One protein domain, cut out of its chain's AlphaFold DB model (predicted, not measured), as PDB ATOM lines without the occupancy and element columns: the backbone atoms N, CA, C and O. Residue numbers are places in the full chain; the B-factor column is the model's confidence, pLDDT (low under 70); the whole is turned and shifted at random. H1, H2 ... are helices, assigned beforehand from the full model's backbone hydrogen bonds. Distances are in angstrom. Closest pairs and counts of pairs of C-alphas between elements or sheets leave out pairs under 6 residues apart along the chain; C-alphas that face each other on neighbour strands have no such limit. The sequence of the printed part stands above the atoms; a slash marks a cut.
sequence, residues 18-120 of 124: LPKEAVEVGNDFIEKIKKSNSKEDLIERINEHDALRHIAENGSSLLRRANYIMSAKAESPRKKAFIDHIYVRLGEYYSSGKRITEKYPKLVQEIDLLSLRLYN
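This is residues 18 to 120 of the 124 residues of an uncharacterized protein of Candidatus Pacearchaeota archaeon (UniProt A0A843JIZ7). One long helix, H5, runs through the middle, with a cluster of four helices, H1 to H4, on one side of it and the last helix, H7, folded back along its other side. H1, H3 and H4 pack on H5, H2 lies farther out on H1 and H4, and short H6 makes the turn at the far end between H5 and H7. The printed part has 103 residues with seven named helices, H1 to H7 in chain order, and no named strand; its class is all helix. It is compact, with a radius of gyration of the C-alphas of 13.6 A, and elongated in outline, with spans of 42 by 27 by 21 A.

H5, the longest helix, is residues 77 to 95, 26.4 A from C-alpha 77 at (140.542, 139.954, 158.939) to C-alpha 95. H1 is residues 20 to 35, 23.1 A long, and begins with C-alpha 20 at (125.478, 119.960, 157.673). H4 is residues 62 to 71, 14.2 A; H2 is residues 39 to 47, 12.7 A; H3 is residues 50 to 57, and H6 residues 98 to 103. H7, residues 105 to 120, is 22.2 A long and ends with C-alpha 120 at (147.600, 130.287, 167.154).

H5 and H4 are the hubs, each touching four helices. H5 touches H1 at a steep tilt of 37 degrees, only just past shallow, opposite ways; the closest C-alphas, of Ala 22 and Leu 90, are 4.9 A apart. H7 touches H5 at a shallow tilt of 31 degrees, opposite ways, with the C-alphas of Val 88 and Ile 111 closest at 6.3 A. With residues 79 to 86 alone, H5 touches H4 in a helical hairpin, closest at the C-alphas of Ile 69 and Lys 79, 5.8 A. With residues 89 to 94 alone, H5 touches H3, closest at the C-alphas of Ala 51 and Tyr 93, 6.5 A. H1 and H2 form another helical hairpin, at a shallow tilt of 15 degrees, closest at the C-alphas of Ile 33 and Leu 42, 6.2 A. H2 touches H4 at a steep tilt of 49 degrees, closest at the C-alphas of Lys 39 and Asn 67, 6.8 A. H6 is close to H7 but not clearly touching it, with the C-alphas of Thr 101 and Val 108 closest at 6.5 A. H7 is apart from H1, H2, H3 and H4. Every O i to N i+4 pair is within hydrogen-bond range in H2 to H7, and 11 of 12 are in H1.

The C-alphas farthest apart, those of Asn 37 and Glu 102, are 42.1 A apart. The printed part has no cut, and the six links between helices are tight. The mean pLDDT of the printed part is 90.4; residues 59 to 60, between H3 and H4, are under 70.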
ATOM      1  N   LEU A  18     132.270 120.346 157.206       94.44
ATOM      2  CA  LEU A  18     131.584 120.549 158.479       94.44
ATOM      3  C   LEU A  18     130.296 119.724 158.487       94.44
ATOM      4  O   LEU A  18     129.722 119.510 157.416       94.44
ATOM      5  N   PRO A  19     129.807 119.276 159.659       95.38
ATOM      6  CA  PRO A  19     128.454 118.744 159.776       95.38
ATOM      7  C   PRO A  19     127.447 119.700 159.131       95.38
ATOM      8  O   PRO A  19     127.545 120.918 159.305       95.38
ATOM      9  N   LYS A  20     126.495 119.162 158.370       95.25
ATOM     10  CA  LYS A  20     125.478 119.960 157.673       95.25
ATOM     11  C   LYS A  20     124.748 120.905 158.629       95.25
ATOM     12  O   LYS A  20     124.625 122.091 158.337       95.25
ATOM     13  N   GLU A  21     124.384 120.401 159.801       95.44
ATOM     14  CA  GLU A  21     123.714 121.141 160.867       95.44
ATOM     15  C   GLU A  21     124.560 122.330 161.350       95.44
ATOM     16  O   GLU A  21     124.037 123.421 161.562       95.44
ATOM     17  N   ALA A  22     125.884 122.165 161.446       95.94
ATOM     18  CA  ALA A  22     126.788 123.252 161.818       95.94
ATOM     19  C   ALA A  22     126.779 124.387 160.783       95.94
ATOM     20  O   ALA A  22     126.825 125.563 161.145       95.94
ATOM     21  N   VAL A  23     126.715 124.044 159.492       96.31
ATOM     22  CA  VAL A  23     126.676 125.028 158.404       96.31
ATOM     23  C   VAL A  23     125.316 125.718 158.330       96.31
ATOM     24  O   VAL A  23     125.268 126.933 158.158       96.31
ATOM     25  N   GLU A  24     124.222 124.980 158.490       96.81
ATOM     26  CA  GLU A  24     122.860 125.528 158.475       96.81
ATOM     27  C   GLU A  24     122.623 126.491 159.643       96.81
ATOM     28  O   GLU A  24     122.235 127.638 159.414       96.81
ATOM     29  N   VAL A  25     122.956 126.080 160.872       97.06
ATOM     30  CA  VAL A  25     122.862 126.943 162.064       97.06
ATOM     31  C   VAL A  25     123.800 128.141 161.946       97.06
ATOM     32  O   VAL A  25     123.423 129.262 162.284       97.06
ATOM     33  N   GLY A  26     125.014 127.934 161.429       97.06
ATOM     34  CA  GLY A  26     125.966 129.016 161.198       97.06
ATOM     35  C   GLY A  26     125.441 130.056 160.205       97.06
ATOM     36  O   GLY A  26     125.520 131.251 160.481       97.06
ATOM     37  N   ASN A  27     124.864 129.624 159.080       97.06
ATOM     38  CA  ASN A  27     124.291 130.525 158.079       97.06
ATOM     39  C   ASN A  27     123.122 131.329 158.661       97.06
ATOM     40  O   ASN A  27     123.137 132.557 158.576       97.06
ATOM     41  N   ASP A  28     122.163 130.647 159.297       97.19
ATOM     42  CA  ASP A  28     121.001 131.273 159.936       97.19
ATOM     43  C   ASP A  28     121.432 132.324 160.970       97.19
ATOM     44  O   ASP A  28     121.023 133.487 160.907       97.19
ATOM     45  N   PHE A  29     122.348 131.953 161.867       97.00
ATOM     46  CA  PHE A  29     122.852 132.860 162.890       97.00
ATOM     47  C   PHE A  29     123.577 134.067 162.285       97.00
ATOM     48  O   PHE A  29     123.292 135.204 162.659       97.00
ATOM     49  N   ILE A  30     124.483 133.861 161.319       96.06
ATOM     50  CA  ILE A  30     125.226 134.955 160.674       96.06
ATOM     51  C   ILE A  30     124.291 135.909 159.916       96.06
ATOM     52  O   ILE A  30     124.520 137.122 159.927       96.06
ATOM     53  N   GLU A  31     123.254 135.401 159.250       95.69
ATOM     54  CA  GLU A  31     122.262 136.246 158.582       95.69
ATOM     55  C   GLU A  31     121.440 137.071 159.570       95.69
ATOM     56  O   GLU A  31     121.203 138.257 159.318       95.69
ATOM     57  N   LYS A  32     121.038 136.475 160.696       95.62
ATOM     58  CA  LYS A  32     120.265 137.153 161.740       95.62
ATOM     59  C   LYS A  32     121.082 138.235 162.437       95.62
ATOM     60  O   LYS A  32     120.646 139.380 162.448       95.62
ATOM     61  N   ILE A  33     122.306 137.947 162.891       94.50
ATOM     62  CA  ILE A  33     123.130 138.952 163.591       94.50
ATOM     63  C   ILE A  33     123.519 140.144 162.705       94.50
ATOM     64  O   ILE A  33     123.792 141.224 163.217       94.50
ATOM     65  N   LYS A  34     123.560 139.977 161.375       90.94
ATOM     66  CA  LYS A  34     123.775 141.093 160.433       90.94
ATOM     67  C   LYS A  34     122.565 142.026 160.338       90.94
ATOM     68  O   LYS A  34     122.730 143.171 159.930       90.94
ATOM     69  N   LYS A  35     121.369 141.520 160.649       92.31
ATOM     70  CA  LYS A  35     120.100 142.261 160.661       92.31
ATOM     71  C   LYS A  35     119.738 142.762 162.063       92.31
ATOM     72  O   LYS A  35     118.883 143.635 162.178       92.31
ATOM     73  N   SER A  36     120.388 142.233 163.097       93.00
ATOM     74  CA  SER A  36     120.237 142.684 164.476       93.00
ATOM     75  C   SER A  36     120.615 144.151 164.651       93.00
ATOM     76  O   SER A  36     121.529 144.669 164.007       93.00
ATOM     77  N   ASN A  37     119.900 144.821 165.550       88.94
ATOM     78  CA  ASN A  37     120.057 146.246 165.842       88.94
ATOM     79  C   ASN A  37     120.463 146.531 167.298       88.94
ATOM     80  O   ASN A  37     120.778 147.675 167.627       88.94
ATOM     81  N   SER A  38     120.469 145.516 168.164       93.50
ATOM     82  CA  SER A  38     120.752 145.654 169.589       93.50
ATOM     83  C   SER A  38     121.495 144.438 170.134       93.50
ATOM     84  O   SER A  38     121.549 143.376 169.513       93.50
ATOM     85  N   LYS A  39     122.085 144.593 171.320       90.88
ATOM     86  CA  LYS A  39     122.766 143.495 172.012       90.88
ATOM     87  C   LYS A  39     121.761 142.469 172.545       90.88
ATOM     88  O   LYS A  39     122.089 141.290 172.622       90.88
ATOM     89  N   GLU A  40     120.566 142.917 172.902       93.75
ATOM     90  CA  GLU A  40     119.462 142.102 173.400       93.75
ATOM     91  C   GLU A  40     118.983 141.126 172.319       93.75
ATOM     92  O   GLU A  40     118.910 139.930 172.584       93.75
ATOM     93  N   ASP A  41     118.810 141.596 171.079       95.00
ATOM     94  CA  ASP A  41     118.457 140.734 169.945       95.00
ATOM     95  C   ASP A  41     119.549 139.679 169.693       95.00
ATOM     96  O   ASP A  41     119.249 138.510 169.488       95.00
ATOM     97  N   LEU A  42     120.838 140.032 169.819       94.06
ATOM     98  CA  LEU A  42     121.924 139.045 169.712       94.06
ATOM     99  C   LEU A  42     121.847 137.952 170.786       94.06
ATOM    100  O   LEU A  42     122.178 136.801 170.502       94.06
ATOM    101  N   ILE A  43     121.446 138.299 172.013       93.56
ATOM    102  CA  ILE A  43     121.253 137.323 173.094       93.56
ATOM    103  C   ILE A  43     120.086 136.397 172.747       93.56
ATOM    104  O   ILE A  43     120.220 135.184 172.897       93.56
ATOM    105  N   GLU A  44     118.980 136.942 172.239       95.06
ATOM    106  CA  GLU A  44     117.853 136.142 171.752       95.06
ATOM    107  C   GLU A  44     118.308 135.172 170.656       95.06
ATOM    108  O   GLU A  44     118.099 133.969 170.799       95.06
ATOM    109  N   ARG A  45     119.048 135.644 169.639       94.62
ATOM    110  CA  ARG A  45     119.560 134.792 168.545       94.62
ATOM    111  C   ARG A  45     120.496 133.686 169.024       94.62
ATOM    112  O   ARG A  45     120.470 132.586 168.485       94.62
ATOM    113  N   ILE A  46     121.328 133.954 170.031       94.56
ATOM    114  CA  ILE A  46     122.200 132.932 170.633       94.56
ATOM    115  C   ILE A  46     121.372 131.843 171.324       94.56
ATOM    116  O   ILE A  46     121.760 130.678 171.304       94.56
ATOM    117  N   ASN A  47     120.234 132.204 171.913       94.44
ATOM    118  CA  ASN A  47     119.370 131.272 172.629       94.44
ATOM    119  C   ASN A  47     118.404 130.492 171.720       94.44
ATOM    120  O   ASN A  47     117.783 129.547 172.200       94.44
ATOM    121  N   GLU A  48     118.291 130.840 170.433       95.00
ATOM    122  CA  GLU A  48     117.447 130.117 169.464       95.00
ATOM    123  C   GLU A  48     117.940 128.691 169.181       95.00
ATOM    124  O   GLU A  48     117.137 127.820 168.850       95.00
ATOM    125  N   HIS A  49     119.248 128.442 169.315       94.31
ATOM    126  CA  HIS A  49     119.855 127.143 169.028       94.31
ATOM    127  C   HIS A  49     120.656 126.637 170.226       94.31
ATOM    128  O   HIS A  49     121.569 127.314 170.702       94.31
ATOM    129  N   ASP A  50     120.391 125.400 170.656       93.00
ATOM    130  CA  ASP A  50     121.099 124.768 171.780       93.00
ATOM    131  C   ASP A  50     122.622 124.749 171.578       93.00
ATOM    132  O   ASP A  50     123.379 124.963 172.525       93.00
ATOM    133  N   ALA A  51     123.077 124.556 170.335       93.69
ATOM    134  CA  ALA A  51     124.490 124.593 169.977       93.69
ATOM    135  C   ALA A  51     125.120 125.970 170.244       93.69
ATOM    136  O   ALA A  51     126.202 126.058 170.819       93.69
ATOM    137  N   LEU A  52     124.439 127.057 169.868       94.88
ATOM    138  CA  LEU A  52     124.926 128.422 170.084       94.88
ATOM    139  C   LEU A  52     124.935 128.777 171.571       94.88
ATOM    140  O   LEU A  52     125.929 129.328 172.050       94.88
ATOM    141  N   ARG A  53     123.883 128.404 172.311       93.94
ATOM    142  CA  ARG A  53     123.823 128.565 173.770       93.94
ATOM    143  C   ARG A  53     124.979 127.832 174.449       93.94
ATOM    144  O   ARG A  53     125.733 128.440 175.203       93.94
ATOM    145  N   HIS A  54     125.205 126.572 174.084       92.75
ATOM    146  CA  HIS A  54     126.315 125.776 174.602       92.75
ATOM    147  C   HIS A  54     127.686 126.395 174.279       92.75
ATOM    148  O   HIS A  54     128.584 126.412 175.122       92.75
ATOM    149  N   ILE A  55     127.871 126.921 173.065       91.56
ATOM    150  CA  ILE A  55     129.105 127.618 172.674       91.56
ATOM    151  C   ILE A  55     129.291 128.900 173.495       91.56
ATOM    152  O   ILE A  55     130.414 129.191 173.904       91.56
ATOM    153  N   ALA A  56     128.218 129.654 173.745       91.31
ATOM    154  CA  ALA A  56     128.257 130.870 174.550       91.31
ATOM    155  C   ALA A  56     128.625 130.596 176.017       91.31
ATOM    156  O   ALA A  56     129.353 131.391 176.611       91.31
ATOM    157  N   GLU A  57     128.161 129.475 176.574       88.81
ATOM    158  CA  GLU A  57     128.449 129.034 177.944       88.81
ATOM    159  C   GLU A  57     129.892 128.519 178.111       88.81
ATOM    160  O   GLU A  57     130.528 128.794 179.127       88.81
ATOM    161  N   ASN A  58     130.444 127.824 177.107       79.12
ATOM    162  CA  ASN A  58     131.725 127.107 177.212       79.12
ATOM    163  C   ASN A  58     132.979 127.869 176.734       79.12
ATOM    164  O   ASN A  58     134.041 127.262 176.583       79.12
ATOM    165  N   GLY A  59     132.919 129.184 176.500       64.44
ATOM    166  CA  GLY A  59     134.139 129.976 176.290       64.44
ATOM    167  C   GLY A  59     133.995 131.267 175.482       64.44
ATOM    168  O   GLY A  59     133.034 131.486 174.757       64.44
ATOM    169  N   SER A  60     135.011 132.134 175.624       61.09
ATOM    170  CA  SER A  60     135.300 133.380 174.879       61.09
ATOM    171  C   SER A  60     134.131 134.040 174.121       61.09
ATOM    172  O   SER A  60     134.181 134.227 172.906       61.09
ATOM    173  N   SER A  61     133.111 134.447 174.885       78.81
ATOM    174  CA  SER A  61     132.015 135.360 174.539       78.81
ATOM    175  C   SER A  61     131.595 135.337 173.061       78.81
ATOM    176  O   SER A  61     131.909 136.254 172.291       78.81
ATOM    177  N   LEU A  62     130.828 134.309 172.677       91.31
ATOM    178  CA  LEU A  62     130.079 134.285 171.414       91.31
ATOM    179  C   LEU A  62     129.341 135.617 171.190       91.31
ATOM    180  O   LEU A  62     129.402 136.179 170.101       91.31
ATOM    181  N   LEU A  63     128.764 136.183 172.255       92.06
ATOM    182  CA  LEU A  63     128.116 137.493 172.242       92.06
ATOM    183  C   LEU A  63     129.057 138.641 171.836       92.06
ATOM    184  O   LEU A  63     128.685 139.460 171.001       92.06
ATOM    185  N   ARG A  64     130.291 138.712 172.363       91.25
ATOM    186  CA  ARG A  64     131.292 139.726 171.959       91.25
ATOM    187  C   ARG A  64     131.594 139.622 170.469       91.25
ATOM    188  O   ARG A  64     131.713 140.641 169.791       91.25
ATOM    189  N   ARG A  65     131.740 138.395 169.965       92.12
ATOM    190  CA  ARG A  65     132.065 138.127 168.559       92.12
ATOM    191  C   ARG A  65     130.891 138.474 167.647       92.12
ATOM    192  O   ARG A  65     131.091 139.188 166.670       92.12
ATOM    193  N   ALA A  66     129.681 138.055 168.013       93.50
ATOM    194  CA  ALA A  66     128.447 138.401 167.316       93.50
ATOM    195  C   ALA A  66     128.244 139.923 167.266       93.50
ATOM    196  O   ALA A  66     128.031 140.482 166.194       93.50
ATOM    197  N   ASN A  67     128.450 140.613 168.393       94.06
ATOM    198  CA  ASN A  67     128.354 142.068 168.472       94.06
ATOM    199  C   ASN A  67     129.376 142.776 167.571       94.06
ATOM    200  O   ASN A  67     129.061 143.776 166.927       94.06
ATOM    201  N   TYR A  68     130.600 142.253 167.483       93.50
ATOM    202  CA  TYR A  68     131.591 142.782 166.550       93.50
ATOM    203  C   TYR A  68     131.181 142.548 165.091       93.50
ATOM    204  O   TYR A  68     131.304 143.461 164.284       93.50
ATOM    205  N   ILE A  69     130.667 141.364 164.738       93.69
ATOM    206  CA  ILE A  69     130.202 141.076 163.370       93.69
ATOM    207  C   ILE A  69     129.045 142.002 162.976       93.69
ATOM    208  O   ILE A  69     129.072 142.543 161.871       93.69
ATOM    209  N   MET A  70     128.081 142.203 163.878       93.44
ATOM    210  CA  MET A  70     126.941 143.106 163.699       93.44
ATOM    211  C   MET A  70     127.397 144.556 163.474       93.44
ATOM    212  O   MET A  70     126.976 145.205 162.522       93.44
ATOM    213  N   SER A  71     128.287 145.069 164.330       91.75
ATOM    214  CA  SER A  71     128.695 146.484 164.310       91.75
ATOM    215  C   SER A  71     129.779 146.825 163.277       91.75
ATOM    216  O   SER A  71     129.923 147.986 162.880       91.75
ATOM    217  N   ALA A  72     130.562 145.844 162.820       89.94
ATOM    218  CA  ALA A  72     131.662 146.073 161.891       89.94
ATOM    219  C   ALA A  72     131.166 146.355 160.461       89.94
ATOM    220  O   ALA A  72     130.795 145.445 159.710       89.94
ATOM    221  N   LYS A  73     131.251 147.634 160.065       78.06
ATOM    222  CA  LYS A  73     130.844 148.145 158.743       78.06
ATOM    223  C   LYS A  73     131.647 147.569 157.575       78.06
ATOM    224  O   LYS A  73     131.087 147.308 156.518       78.06
ATOM    225  N   ALA A  74     132.954 147.391 157.756       85.31
ATOM    226  CA  ALA A  74     133.848 146.880 156.723       85.31
ATOM    227  C   ALA A  74     134.208 145.417 156.979       85.31
ATOM    228  O   ALA A  74     134.285 144.972 158.128       85.31
ATOM    229  N   GLU A  75     134.492 144.683 155.904       86.94
ATOM    230  CA  GLU A  75     135.093 143.364 156.043       86.94
ATOM    231  C   GLU A  75     136.552 143.479 156.478       86.94
ATOM    232  O   GLU A  75     137.389 144.040 155.774       86.94
ATOM    233  N   SER A  76     136.853 142.928 157.654       90.62
ATOM    234  CA  SER A  76     138.184 142.932 158.258       90.62
ATOM    235  C   SER A  76     138.678 141.500 158.488       90.62
ATOM    236  O   SER A  76     137.857 140.588 158.648       90.62
ATOM    237  N   PRO A  77     140.004 141.264 158.561       90.25
ATOM    238  CA  PRO A  77     140.542 139.954 158.939       90.25
ATOM    239  C   PRO A  77     139.950 139.437 160.256       90.25
ATOM    240  O   PRO A  77     139.612 138.262 160.368       90.25
ATOM    241  N   ARG A  78     139.723 140.336 161.222       89.81
ATOM    242  CA  ARG A  78     139.093 140.009 162.505       89.81
ATOM    243  C   ARG A  78     137.642 139.554 162.345       89.81
ATOM    244  O   ARG A  78     137.259 138.560 162.950       89.81
ATOM    245  N   LYS A  79     136.848 140.242 161.515       92.19
ATOM    246  CA  LYS A  79     135.442 139.888 161.252       92.19
ATOM    247  C   LYS A  79     135.333 138.514 160.595       92.19
ATOM    248  O   LYS A  79     134.585 137.667 161.073       92.19
ATOM    249  N   LYS A  80     136.149 138.266 159.568       92.75
ATOM    250  CA  LYS A  80     136.248 136.967 158.882       92.75
ATOM    251  C   LYS A  80     136.571 135.835 159.844       92.75
ATOM    252  O   LYS A  80     135.930 134.792 159.815       92.75
ATOM    253  N   ALA A  81     137.523 136.069 160.730       91.50
ATOM    254  CA  ALA A  81     137.952 135.052 161.660       91.50
ATOM    255  C   ALA A  81     136.984 134.870 162.851       91.50
ATOM    256  O   ALA A  81     136.891 133.779 163.409       91.50
ATOM    257  N   PHE A  82     136.173 135.881 163.190       92.88
ATOM    258  CA  PHE A  82     135.038 135.719 164.111       92.88
ATOM    259  C   PHE A  82     133.934 134.856 163.500       92.88
ATOM    260  O   PHE A  82     133.368 134.024 164.205       92.88
ATOM    261  N   ILE A  83     133.669 135.017 162.202       94.50
ATOM    262  CA  ILE A  83     132.749 134.150 161.464       94.50
ATOM    263  C   ILE A  83     133.303 132.720 161.417       94.50
ATOM    264  O   ILE A  83     132.611 131.802 161.845       94.50
ATOM    265  N   ASP A  84     134.561 132.526 160.998       94.06
ATOM    266  CA  ASP A  84     135.196 131.197 160.980       94.06
ATOM    267  C   ASP A  84     135.142 130.513 162.347       94.06
ATOM    268  O   ASP A  84     134.852 129.324 162.426       94.06
ATOM    269  N   HIS A  85     135.374 131.256 163.432       92.94
ATOM    270  CA  HIS A  85     135.262 130.712 164.778       92.94
ATOM    271  C   HIS A  85     133.862 130.166 165.079       92.94
ATOM    272  O   HIS A  85     133.760 129.093 165.662       92.94
ATOM    273  N   ILE A  86     132.796 130.875 164.695       94.31
ATOM    274  CA  ILE A  86     131.420 130.408 164.920       94.31
ATOM    275  C   ILE A  86     131.202 129.066 164.214       94.31
ATOM    276  O   ILE A  86     130.767 128.109 164.849       94.31
ATOM    277  N   TYR A  87     131.579 128.966 162.937       95.62
ATOM    278  CA  TYR A  87     131.447 127.723 162.171       95.62
ATOM    279  C   TYR A  87     132.284 126.580 162.741       95.62
ATOM    280  O   TYR A  87     131.796 125.457 162.834       95.62
ATOM    281  N   VAL A  88     133.522 126.851 163.159       93.75
ATOM    282  CA  VAL A  88     134.388 125.836 163.770       93.75
ATOM    283  C   VAL A  88     133.804 125.343 165.090       93.75
ATOM    284  O   VAL A  88     133.707 124.138 165.281       93.75
ATOM    285  N   ARG A  89     133.338 126.239 165.968       93.81
ATOM    286  CA  ARG A  89     132.722 125.852 167.248       93.81
ATOM    287  C   ARG A  89     131.431 125.058 167.058       93.81
ATOM    288  O   ARG A  89     131.196 124.107 167.797       93.81
ATOM    289  N   LEU A  90     130.616 125.411 166.063       94.94
ATOM    290  CA  LEU A  90     129.450 124.611 165.680       94.94
ATOM    291  C   LEU A  90     129.881 123.237 165.151       94.94
ATOM    292  O   LEU A  90     129.311 122.222 165.540       94.94
ATOM    293  N   GLY A  91     130.923 123.187 164.321       94.50
ATOM    294  CA  GLY A  91     131.510 121.942 163.831       94.50
ATOM    295  C   GLY A  91     131.976 121.025 164.956       94.50
ATOM    296  O   GLY A  91     131.637 119.843 164.956       94.50
ATOM    297  N   GLU A  92     132.702 121.572 165.931       92.75
ATOM    298  CA  GLU A  92     133.135 120.865 167.138       92.75
ATOM    299  C   GLU A  92     131.929 120.341 167.923       92.75
ATOM    300  O   GLU A  92     131.893 119.159 168.249       92.75
ATOM    301  N   TYR A  93     130.911 121.176 168.159       93.19
ATOM    302  CA  TYR A  93     129.696 120.784 168.878       93.19
ATOM    303  C   TYR A  93     128.989 119.595 168.212       93.19
ATOM    304  O   TYR A  93     128.801 118.553 168.838       93.19
ATOM    305  N   TYR A  94     128.669 119.702 166.920       93.31
ATOM    306  CA  TYR A  94     127.966 118.642 166.188       93.31
ATOM    307  C   TYR A  94     128.833 117.407 165.912       93.31
ATOM    308  O   TYR A  94     128.304 116.344 165.588       93.31
ATOM    309  N   SER A  95     130.151 117.521 166.081       91.50
ATOM    310  CA  SER A  95     131.077 116.388 165.985       91.50
ATOM    311  C   SER A  95     131.461 115.802 167.349       91.50
ATOM    312  O   SER A  95     132.130 114.765 167.406       91.50
ATOM    313  N   SER A  96     131.035 116.431 168.450       83.00
ATOM    314  CA  SER A  96     131.367 116.028 169.815       83.00
ATOM    315  C   SER A  96     130.505 114.843 170.255       83.00
ATOM    316  O   SER A  96     129.398 114.953 170.767       83.00
ATOM    317  N   GLY A  97     131.008 113.639 170.012       81.94
ATOM    318  CA  GLY A  97     130.367 112.423 170.488       81.94
ATOM    319  C   GLY A  97     131.188 111.208 170.118       81.94
ATOM    320  O   GLY A  97     131.551 111.052 168.957       81.94
ATOM    321  N   LYS A  98     131.437 110.313 171.081       71.81
ATOM    322  CA  LYS A  98     132.316 109.141 170.909       71.81
ATOM    323  C   LYS A  98     132.031 108.363 169.616       71.81
ATOM    324  O   LYS A  98     132.939 108.083 168.843       71.81
ATOM    325  N   ARG A  99     130.748 108.120 169.323       73.50
ATOM    326  CA  ARG A  99     130.298 107.434 168.100       73.50
ATOM    327  C   ARG A  99     130.602 108.215 166.812       73.50
ATOM    328  O   ARG A  99     130.843 107.602 165.776       73.50
ATOM    329  N   ILE A 100     130.550 109.546 166.850       80.19
ATOM    330  CA  ILE A 100     130.879 110.407 165.706       80.19
ATOM    331  C   ILE A 100     132.395 110.471 165.528       80.19
ATOM    332  O   ILE A 100     132.864 110.281 164.411       80.19
ATOM    333  N   THR A 101     133.156 110.641 166.610       80.62
ATOM    334  CA  THR A 101     134.624 110.667 166.583       80.62
ATOM    335  C   THR A 101     135.208 109.370 166.021       80.62
ATOM    336  O   THR A 101     136.110 109.415 165.190       80.62
ATOM    337  N   GLU A 102     134.656 108.216 166.400       82.81
ATOM    338  CA  GLU A 102     135.071 106.912 165.867       82.81
ATOM    339  C   GLU A 102     134.678 106.725 164.393       82.81
ATOM    340  O   GLU A 102     135.435 106.152 163.611       82.81
ATOM    341  N   LYS A 103     133.499 107.220 163.989       85.31
ATOM    342  CA  LYS A 103     132.975 107.039 162.628       85.31
ATOM    343  C   LYS A 103     133.544 108.041 161.614       85.31
ATOM    344  O   LYS A 103     133.643 107.709 160.435       85.31
ATOM    345  N   TYR A 104     133.916 109.243 162.052       87.00
ATOM    346  CA  TYR A 104     134.418 110.331 161.203       87.00
ATOM    347  C   TYR A 104     135.687 110.989 161.788       87.00
ATOM    348  O   TYR A 104     135.728 112.208 161.959       87.00
ATOM    349  N   PRO A 105     136.761 110.224 162.062       88.31
ATOM    350  CA  PRO A 105     137.954 110.750 162.735       88.31
ATOM    351  C   PRO A 105     138.673 111.836 161.922       88.31
ATOM    352  O   PRO A 105     139.208 112.784 162.489       88.31
ATOM    353  N   LYS A 106     138.647 111.736 160.586       89.00
ATOM    354  CA  LYS A 106     139.250 112.738 159.689       89.00
ATOM    355  C   LYS A 106     138.550 114.094 159.774       89.00
ATOM    356  O   LYS A 106     139.223 115.112 159.804       89.00
ATOM    357  N   LEU A 107     137.218 114.092 159.850       88.69
ATOM    358  CA  LEU A 107     136.424 115.313 159.976       88.69
ATOM    359  C   LEU A 107     136.770 116.048 161.273       88.69
ATOM    360  O   LEU A 107     137.065 117.238 161.252       88.69
ATOM    361  N   VAL A 108     136.786 115.316 162.392       89.69
ATOM    362  CA  VAL A 108     137.152 115.872 163.702       89.69
ATOM    363  C   VAL A 108     138.561 116.461 163.652       89.69
ATOM    364  O   VAL A 108     138.761 117.609 164.033       89.69
ATOM    365  N   GLN A 109     139.518 115.732 163.071       90.62
ATOM    366  CA  GLN A 109     140.890 116.212 162.925       90.62
ATOM    367  C   GLN A 109     140.993 117.489 162.073       90.62
ATOM    368  O   GLN A 109     141.781 118.378 162.392       90.62
ATOM    369  N   GLU A 110     140.232 117.606 160.984       89.69
ATOM    370  CA  GLU A 110     140.220 118.814 160.150       89.69
ATOM    371  C   GLU A 110     139.677 120.031 160.902       89.69
ATOM    372  O   GLU A 110     140.259 121.119 160.813       89.69
ATOM    373  N   ILE A 111     138.601 119.834 161.666       90.81
ATOM    374  CA  ILE A 111     137.997 120.859 162.518       90.81
ATOM    375  C   ILE A 111     139.004 121.305 163.583       90.81
ATOM    376  O   ILE A 111     139.287 122.501 163.680       90.81
ATOM    377  N   ASP A 112     139.627 120.363 164.293       90.62
ATOM    378  CA  ASP A 112     140.628 120.641 165.329       90.62
ATOM    379  C   ASP A 112     141.838 121.400 164.765       90.62
ATOM    380  O   ASP A 112     142.306 122.385 165.342       90.62
ATOM    381  N   LEU A 113     142.339 120.996 163.593       90.25
ATOM    382  CA  LEU A 113     143.461 121.669 162.935       90.25
ATOM    383  C   LEU A 113     143.116 123.100 162.518       90.25
ATOM    384  O   LEU A 113     143.978 123.983 162.602       90.25
ATOM    385  N   LEU A 114     141.894 123.351 162.038       87.62
ATOM    386  CA  LEU A 114     141.457 124.708 161.713       87.62
ATOM    387  C   LEU A 114     141.273 125.543 162.985       87.62
ATOM    388  O   LEU A 114     141.719 126.690 163.015       87.62
ATOM    389  N   SER A 115     140.695 124.949 164.028       88.38
ATOM    390  CA  SER A 115     140.539 125.540 165.356       88.38
ATOM    391  C   SER A 115     141.889 126.020 165.894       88.38
ATOM    392  O   SER A 115     142.090 127.217 166.107       88.38
ATOM    393  N   LEU A 116     142.889 125.134 165.949       88.56
ATOM    394  CA  LEU A 116     144.256 125.462 166.367       88.56
ATOM    395  C   LEU A 116     144.880 126.584 165.530       88.56
ATOM    396  O   LEU A 116     145.511 127.488 166.073       88.56
ATOM    397  N   ARG A 117     144.702 126.564 164.203       86.81
ATOM    398  CA  ARG A 117     145.220 127.624 163.321       86.81
ATOM    399  C   ARG A 117     144.574 128.973 163.587       86.81
ATOM    400  O   ARG A 117     145.273 129.980 163.505       86.81
ATOM    401  N   LEU A 118     143.272 129.008 163.861       84.81
ATOM    402  CA  LEU A 118     142.588 130.245 164.211       84.81
ATOM    403  C   LEU A 118     143.201 130.828 165.484       84.81
ATOM    404  O   LEU A 118     143.653 131.966 165.441       84.81
ATOM    405  N   TYR A 119     143.318 130.044 166.561       81.19
ATOM    406  CA  TYR A 119     143.808 130.537 167.855       81.19
ATOM    407  C   TYR A 119     145.311 130.847 167.891       81.19
ATOM    408  O   TYR A 119     145.703 131.852 168.484       81.19
ATOM    409  N   ASN A 120     146.148 130.064 167.201       80.38
ATOM    410  CA  ASN A 120     147.600 130.287 167.154       80.38
ATOM    411  C   ASN A 120     147.996 131.566 166.397       80.38
ATOM    412  O   ASN A 120     149.073 132.102 166.639       80.38
TER     413      ASN A 120